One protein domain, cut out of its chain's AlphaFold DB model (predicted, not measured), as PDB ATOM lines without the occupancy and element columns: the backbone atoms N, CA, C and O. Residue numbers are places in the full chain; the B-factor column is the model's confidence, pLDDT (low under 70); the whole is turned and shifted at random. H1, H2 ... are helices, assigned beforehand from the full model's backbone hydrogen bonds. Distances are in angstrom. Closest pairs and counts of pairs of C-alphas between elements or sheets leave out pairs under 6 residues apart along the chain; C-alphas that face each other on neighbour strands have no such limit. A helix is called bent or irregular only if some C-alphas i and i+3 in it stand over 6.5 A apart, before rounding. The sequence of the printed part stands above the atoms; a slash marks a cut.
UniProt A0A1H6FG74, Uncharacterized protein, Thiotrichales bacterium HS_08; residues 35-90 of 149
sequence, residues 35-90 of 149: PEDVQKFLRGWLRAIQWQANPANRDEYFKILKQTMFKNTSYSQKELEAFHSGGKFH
ATOM      1  N   PRO A  35     266.495 174.996 221.076       96.19
ATOM      2  CA  PRO A  35     265.209 175.474 220.560       96.19
ATOM      3  C   PRO A  35     264.070 174.478 220.808       96.19
ATOM      4  O   PRO A  35     262.950 174.890 221.103       96.19
ATOM      5  N   GLU A  36     264.354 173.174 220.766       97.38
ATOM      6  CA  GLU A  36     263.360 172.135 221.050       97.38
ATOM      7  C   GLU A  36     262.828 172.173 222.485       97.38
ATOM      8  O   GLU A  36     261.655 171.886 222.708       97.38
ATOM      9  N   ASP A  37     263.662 172.512 223.470       96.81
ATOM     10  CA  ASP A  37     263.221 172.578 224.867       96.81
ATOM     11  C   ASP A  37     262.288 173.769 225.072       96.81
ATOM     12  O   ASP A  37     261.271 173.657 225.757       96.81
ATOM     13  N   VAL A  38     262.590 174.896 224.417       96.19
ATOM     14  CA  VAL A  38     261.704 176.067 224.402       96.19
ATOM     15  C   VAL A  38     260.381 175.726 223.724       96.19
ATOM     16  O   VAL A  38     259.321 176.046 224.258       96.19
ATOM     17  N   GLN A  39     260.426 175.014 222.599       96.75
ATOM     18  CA  GLN A  39     259.231 174.550 221.898       96.75
ATOM     19  C   GLN A  39     258.380 173.624 222.781       96.75
ATOM     20  O   GLN A  39     257.174 173.829 222.914       96.75
ATOM     21  N   LYS A  40     258.998 172.626 223.427       97.12
ATOM     22  CA  LYS A  40     258.322 171.691 224.343       97.12
ATOM     23  C   LYS A  40     257.709 172.429 225.535       97.12
ATOM     24  O   LYS A  40     256.574 172.128 225.906       97.12
ATOM     25  N   PHE A  41     258.416 173.413 226.093       97.00
ATOM     26  CA  PHE A  41     257.896 174.271 227.156       97.00
ATOM     27  C   PHE A  41     256.666 175.060 226.694       97.00
ATOM     28  O   PHE A  41     255.624 174.989 227.343       97.00
ATOM     29  N   LEU A  42     256.750 175.757 225.554       95.88
ATOM     30  CA  LEU A  42     255.636 176.533 224.999       95.88
ATOM     31  C   LEU A  42     254.416 175.649 224.721       95.88
ATOM     32  O   LEU A  42     253.300 176.008 225.092       95.88
ATOM     33  N   ARG A  43     254.622 174.459 224.151       96.50
ATOM     34  CA  ARG A  43     253.554 173.474 223.937       96.50
ATOM     35  C   ARG A  43     252.888 173.057 225.244       96.50
ATOM     36  O   ARG A  43     251.663 172.999 225.319       96.50
ATOM     37  N   GLY A  44     253.685 172.749 226.268       97.19
ATOM     38  CA  GLY A  44     253.185 172.395 227.596       97.19
ATOM     39  C   GLY A  44     252.384 173.532 228.231       97.19
ATOM     40  O   GLY A  44     251.294 173.297 228.747       97.19
ATOM     41  N   TRP A  45     252.882 174.765 228.119       96.00
ATOM     42  CA  TRP A  45     252.193 175.964 228.588       96.00
ATOM     43  C   TRP A  45     250.837 176.152 227.904       96.00
ATOM     44  O   TRP A  45     249.818 176.258 228.579       96.00
ATOM     45  N   LEU A  46     250.798 176.124 226.571       95.44
ATOM     46  CA  LEU A  46     249.563 176.299 225.801       95.44
ATOM     47  C   LEU A  46     248.529 175.203 226.105       95.44
ATOM     48  O   LEU A  46     247.343 175.502 226.240       95.44
ATOM     49  N   ARG A  47     248.972 173.955 226.307       96.19
ATOM     50  CA  ARG A  47     248.102 172.863 226.781       96.19
ATOM     51  C   ARG A  47     247.541 173.131 228.173       96.19
ATOM     52  O   ARG A  47     246.364 172.878 228.397       96.19
ATOM     53  N   ALA A  48     248.351 173.647 229.096       95.62
ATOM     54  CA  ALA A  48     247.879 174.010 230.430       95.62
ATOM     55  C   ALA A  48     246.844 175.144 230.370       95.62
ATOM     56  O   ALA A  48     245.828 175.061 231.055       95.62
ATOM     57  N   ILE A  49     247.055 176.149 229.507       93.69
ATOM     58  CA  ILE A  49     246.090 177.230 229.256       93.69
ATOM     59  C   ILE A  49     244.762 176.676 228.729       93.69
ATOM     60  O   ILE A  49     243.707 177.014 229.262       93.69
ATOM     61  N   GLN A  50     244.802 175.796 227.728       93.94
ATOM     62  CA  GLN A  50     243.602 175.158 227.183       93.94
ATOM     63  C   GLN A  50     242.896 174.288 228.234       93.94
ATOM     64  O   GLN A  50     241.674 174.334 228.365       93.94
ATOM     65  N   TRP A  51     243.663 173.525 229.014       95.81
ATOM     66  CA  TRP A  51     243.129 172.663 230.064       95.81
ATOM     67  C   TRP A  51     242.426 173.471 231.160       95.81
ATOM     68  O   TRP A  51     241.288 173.146 231.488       95.81
ATOM     69  N   GLN A  52     243.035 174.547 231.679       94.44
ATOM     70  CA  GLN A  52     242.400 175.365 232.727       94.44
ATOM     71  C   GLN A  52     241.154 176.116 232.231       94.44
ATOM     72  O   GLN A  52     240.288 176.455 233.031       94.44
ATOM     73  N   ALA A  53     241.070 176.399 230.926       91.56
ATOM     74  CA  ALA A  53     239.949 177.124 230.338       91.56
ATOM     75  C   ALA A  53     238.689 176.256 230.209       91.56
ATOM     76  O   ALA A  53     237.583 176.786 230.111       91.56
ATOM     77  N   ASN A  54     238.838 174.928 230.219       94.06
ATOM     78  CA  ASN A  54     237.709 174.010 230.178       94.06
ATOM     79  C   ASN A  54     236.964 174.023 231.531       94.06
ATOM     80  O   ASN A  54     237.556 173.650 232.549       94.06
ATOM     81  N   PRO A  55     235.658 174.365 231.565       94.44
ATOM     82  CA  PRO A  55     234.876 174.395 232.800       94.44
ATOM     83  C   PRO A  55     234.885 173.081 233.591       94.44
ATOM     84  O   PRO A  55     234.805 173.117 234.817       94.44
ATOM     85  N   ALA A  56     235.031 171.932 232.918       97.56
ATOM     86  CA  ALA A  56     235.100 170.622 233.566       97.56
ATOM     87  C   ALA A  56     236.330 170.462 234.481       97.56
ATOM     88  O   ALA A  56     236.298 169.666 235.416       97.56
ATOM     89  N   ASN A  57     237.392 171.240 234.250       97.62
ATOM     90  CA  ASN A  57     238.640 171.172 235.012       97.62
ATOM     91  C   ASN A  57     238.711 172.208 236.144       97.62
ATOM     92  O   ASN A  57     239.712 172.283 236.857       97.62
ATOM     93  N   ARG A  58     237.668 173.029 236.321       94.62
ATOM     94  CA  ARG A  58     237.689 174.201 237.207       94.62
ATOM     95  C   ARG A  58     238.003 173.847 238.663       94.62
ATOM     96  O   ARG A  58     238.848 174.498 239.278       94.62
ATOM     97  N   ASP A  59     237.364 172.814 239.202       95.81
ATOM     98  CA  ASP A  59     237.564 172.407 240.599       95.81
ATOM     99  C   ASP A  59     238.992 171.906 240.843       95.81
ATOM    100  O   ASP A  59     239.631 172.262 241.837       95.81
ATOM    101  N   GLU A  60     239.527 171.120 239.906       97.62
ATOM    102  CA  GLU A  60     240.901 170.629 239.980       97.62
ATOM    103  C   GLU A  60     241.912 171.771 239.836       97.62
ATOM    104  O   GLU A  60     242.871 171.848 240.606       97.62
ATOM    105  N   TYR A  61     241.667 172.712 238.924       96.19
ATOM    106  CA  TYR A  61     242.493 173.904 238.761       96.19
ATOM    107  C   TYR A  61     242.600 174.717 240.060       96.19
ATOM    108  O   TYR A  61     243.709 175.008 240.524       96.19
ATOM    109  N   PHE A  62     241.473 175.034 240.709       95.75
ATOM    110  CA  PHE A  62     241.495 175.784 241.971       95.75
ATOM    111  C   PHE A  62     242.108 174.985 243.122       95.75
ATOM    112  O   PHE A  62     242.810 175.561 243.961       95.75
ATOM    113  N   LYS A  63     241.936 173.659 243.136       95.69
ATOM    114  CA  LYS A  63     242.637 172.776 244.074       95.69
ATOM    115  C   LYS A  63     244.156 172.867 243.895       95.69
ATOM    116  O   LYS A  63     244.860 173.056 244.889       95.69
ATOM    117  N   ILE A  64     244.660 172.801 242.660       96.38
ATOM    118  CA  ILE A  64     246.094 172.948 242.354       96.38
ATOM    119  C   ILE A  64     246.594 174.326 242.795       96.38
ATOM    120  O   ILE A  64     247.605 174.407 243.497       96.38
ATOM    121  N   LEU A  65     245.885 175.407 242.455       94.62
ATOM    122  CA  LEU A  65     246.256 176.763 242.878       94.62
ATOM    123  C   LEU A  65     246.344 176.882 244.403       94.62
ATOM    124  O   LEU A  65     247.308 177.451 244.925       94.62
ATOM    125  N   LYS A  66     245.371 176.321 245.132       95.00
ATOM    126  CA  LYS A  66     245.364 176.345 246.598       95.00
ATOM    127  C   LYS A  66     246.530 175.557 247.190       95.00
ATOM    128  O   LYS A  66     247.147 176.027 248.138       95.00
ATOM    129  N   GLN A  67     246.851 174.393 246.631       95.81
ATOM    130  CA  GLN A  67     247.924 173.521 247.122       95.81
ATOM    131  C   GLN A  67     249.333 174.028 246.781       95.81
ATOM    132  O   GLN A  67     250.294 173.668 247.462       95.81
ATOM    133  N   THR A  68     249.467 174.860 245.747       94.56
ATOM    134  CA  THR A  68     250.766 175.331 245.246       94.56
ATOM    135  C   THR A  68     251.008 176.801 245.590       94.56
ATOM    136  O   THR A  68     251.776 177.106 246.504       94.56
ATOM    137  N   MET A  69     250.329 177.712 244.893       92.44
ATOM    138  CA  MET A  69     250.514 179.162 244.980       92.44
ATOM    139  C   MET A  69     249.995 179.735 246.303       92.44
ATOM    140  O   MET A  69     250.643 180.583 246.913       92.44
ATOM    141  N   PHE A  70     248.850 179.241 246.780       93.75
ATOM    142  CA  PHE A  70     248.151 179.782 247.951       93.75
ATOM    143  C   PHE A  70     248.194 178.859 249.177       93.75
ATOM    144  O   PHE A  70     247.352 178.973 250.072       93.75
ATOM    145  N   LYS A  71     249.190 177.964 249.245       94.31
ATOM    146  CA  LYS A  71     249.300 176.926 250.289       94.31
ATOM    147  C   LYS A  71     249.308 177.468 251.718       94.31
ATOM    148  O   LYS A  71     248.775 176.837 252.620       94.31
ATOM    149  N   ASN A  72     249.878 178.657 251.903       94.69
ATOM    150  CA  ASN A  72     250.049 179.296 253.207       94.69
ATOM    151  C   ASN A  72     249.055 180.449 253.434       94.69
ATOM    152  O   ASN A  72     249.292 181.293 254.294       94.69
ATOM    153  N   THR A  73     247.977 180.536 252.648       92.00
ATOM    154  CA  THR A  73     246.975 181.601 252.796       92.00
ATOM    155  C   THR A  73     245.659 181.062 253.340       92.00
ATOM    156  O   THR A  73     245.282 179.910 253.118       92.00
ATOM    157  N   SER A  74     244.892 181.932 253.990       91.00
ATOM    158  CA  SER A  74     243.526 181.647 254.436       91.00
ATOM    159  C   SER A  74     242.464 181.938 253.368       91.00
ATOM    160  O   SER A  74     241.284 181.994 253.696       91.00
ATOM    161  N   TYR A  75     242.854 182.146 252.102       91.50
ATOM    162  CA  TYR A  75     241.903 182.495 251.041       91.50
ATOM    163  C   TYR A  75     240.861 181.401 250.832       91.50
ATOM    164  O   TYR A  75     241.205 180.224 250.674       91.50
ATOM    165  N   SER A  76     239.602 181.826 250.825       91.56
ATOM    166  CA  SER A  76     238.434 181.031 250.464       91.56
ATOM    167  C   SER A  76     238.358 180.799 248.954       91.56
ATOM    168  O   SER A  76     238.959 181.536 248.173       91.56
ATOM    169  N   GLN A  77     237.564 179.811 248.533       91.19
ATOM    170  CA  GLN A  77     237.314 179.535 247.113       91.19
ATOM    171  C   GLN A  77     236.832 180.787 246.363       91.19
ATOM    172  O   GLN A  77     237.381 181.137 245.326       91.19
ATOM    173  N   LYS A  78     235.875 181.522 246.940       92.31
ATOM    174  CA  LYS A  78     235.333 182.756 246.353       92.31
ATOM    175  C   LYS A  78     236.402 183.836 246.151       92.31
ATOM    176  O   LYS A  78     236.358 184.571 245.171       92.31
ATOM    177  N   GLU A  79     237.362 183.945 247.069       91.38
ATOM    178  CA  GLU A  79     238.478 184.893 246.937       91.38
ATOM    179  C   GLU A  79     239.451 184.473 245.830       91.38
ATOM    180  O   GLU A  79     239.929 185.331 245.091       91.38
ATOM    181  N   LEU A  80     239.704 183.170 245.672       92.31
ATOM    182  CA  LEU A  80     240.523 182.655 244.570       92.31
ATOM    183  C   LEU A  80     239.853 182.863 243.212       92.31
ATOM    184  O   LEU A  80     240.523 183.239 242.255       92.31
ATOM    185  N   GLU A  81     238.542 182.661 243.124       92.56
ATOM    186  CA  GLU A  81     237.775 182.921 241.903       92.56
ATOM    187  C   GLU A  81     237.773 184.404 241.538       92.56
ATOM    188  O   GLU A  81     237.996 184.749 240.378       92.56
ATOM    189  N   ALA A  82     237.589 185.286 242.526       89.81
ATOM    190  CA  ALA A  82     237.683 186.727 242.318       89.81
ATOM    191  C   ALA A  82     239.082 187.128 241.822       89.81
ATOM    192  O   ALA A  82     239.196 187.883 240.859       89.81
ATOM    193  N   PHE A  83     240.141 186.574 242.423       88.00
ATOM    194  CA  PHE A  83     241.515 186.784 241.969       88.00
ATOM    195  C   PHE A  83     241.721 186.304 240.526       88.00
ATOM    196  O   PHE A  83     242.209 187.063 239.693       88.00
ATOM    197  N   HIS A  84     241.298 185.076 240.215       89.69
ATOM    198  CA  HIS A  84     241.421 184.498 238.878       89.69
ATOM    199  C   HIS A  84     240.685 185.336 237.823       89.69
ATOM    200  O   HIS A  84     241.231 185.577 236.751       89.69
ATOM    201  N   SER A  85     239.496 185.856 238.148       88.00
ATOM    202  CA  SER A  85     238.709 186.703 237.238       88.00
ATOM    203  C   SER A  85     239.358 188.052 236.905       88.00
ATOM    204  O   SER A  85     238.979 188.687 235.923       88.00
ATOM    205  N   GLY A  86     240.328 188.499 237.714       84.50
ATOM    206  CA  GLY A  86     241.100 189.711 237.447       84.50
ATOM    207  C   GLY A  86     242.190 189.524 236.386       84.50
ATOM    208  O   GLY A  86     242.626 190.508 235.789       84.50
ATOM    209  N   GLY A  87     242.623 188.284 236.139       82.62
ATOM    210  CA  GLY A  87     243.587 187.945 235.094       82.62
ATOM    211  C   GLY A  87     242.906 187.651 233.758       82.62
ATOM    212  O   GLY A  87     241.756 187.217 233.706       82.62
ATOM    213  N   LYS A  88     243.629 187.859 232.655       83.81
ATOM    214  CA  LYS A  88     243.185 187.460 231.313       83.81
ATOM    215  C   LYS A  88     244.182 186.479 230.719       83.81
ATOM    216  O   LYS A  88     245.322 186.841 230.457       83.81
ATOM    217  N   PHE A  89     243.730 185.254 230.480       88.00
ATOM    218  CA  PHE A  89     244.479 184.273 229.703       88.00
ATOM    219  C   PHE A  89     243.981 184.279 228.258       88.00
ATOM    220  O   PHE A  89     242.779 184.338 228.016       88.00
ATOM    221  N   HIS A  90     244.902 184.200 227.299       89.25
ATOM    222  CA  HIS A  90     244.568 184.069 225.883       89.25
ATOM    223  C   HIS A  90     244.303 182.597 225.562       89.25
ATOM    224  O   HIS A  90     245.227 181.785 225.591       89.25
TER     225      HIS A  90
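This is residues 35 to 90 of the 149 residues of an uncharacterized protein of Thiotrichales bacterium HS_08 (UniProt A0A1H6FG74). A long helix, H1, reaches out as a straight arm and makes a corner with a second helix, H2; beyond the corner a loop folds the backbone back, so that a shorter third helix, H3, lies crosswise near H2 and forms a small, loose head with it. Residues 35 to 45, which belong to H1, stick out from this body, and a tail of residues 87 to 90 after H3 runs back toward the last part of H1. The printed part has 56 residues, with three named helices in the order H1, H2, H3 and no named strand; its class is all helix. The whole is loose, with a radius of gyration of the C-alphas of 13.2 A, and elongated, spanning 41 by 23 by 19 A.

The first helix, H1, residues 35 to 53, stands free over residues 35 to 45. The second helix, H2, residues 55 to 68, follows after a tight link of one residue, Asn 54. H1 and H2 touch only at the corner by their link, and only just, with 3 pairs of C-alphas within 8 A. H1 touches H2 with residues 51 to 52 alone, and H2 touches H1 with residues 57 to 61 alone; the closest C-alphas of the two helices are those of Gln 52 and Tyr 61, 6.2 A apart. H1 and H2 run opposite ways at a steep tilt of 65 degrees. H2 is irregular: C-alphas 56 and 59 are 7.7 A apart, and its line is a rough one. A short link of 8 residues leads to H3, residues 77 to 86. H2 and H3 are close but not clearly touching, with the C-alphas of Phe 62 and Leu 80 closest at 7.4 A, and their lines are about perpendicular at 77 degrees. H1 and H3 are apart. In H1 and H3 each O i to N i+4 pair is within hydrogen-bond range; in H2, 8 of 10 are.

H1 begins at C-alpha 35, at (265.209, 175.474, 220.560), and measures 27.1 A from first to last C-alpha, residues 35 to 53. H2, residues 55 to 68, measures 20.2 A and begins at C-alpha 55, at (234.876, 174.395, 232.800). H3, residues 77 to 86, measures 14.5 A and ends at C-alpha 86, at (241.100, 189.711, 237.447).

The two C-alphas farthest apart are those of Pro 35 and Ser 74, at 40.7 A. Without residues 35 to 45 the body of 45 residues spans 29 by 19 by 16 A. The printed part has no cut and no long link. The mean pLDDT of the printed part is 93.6, and no printed residue is under 70.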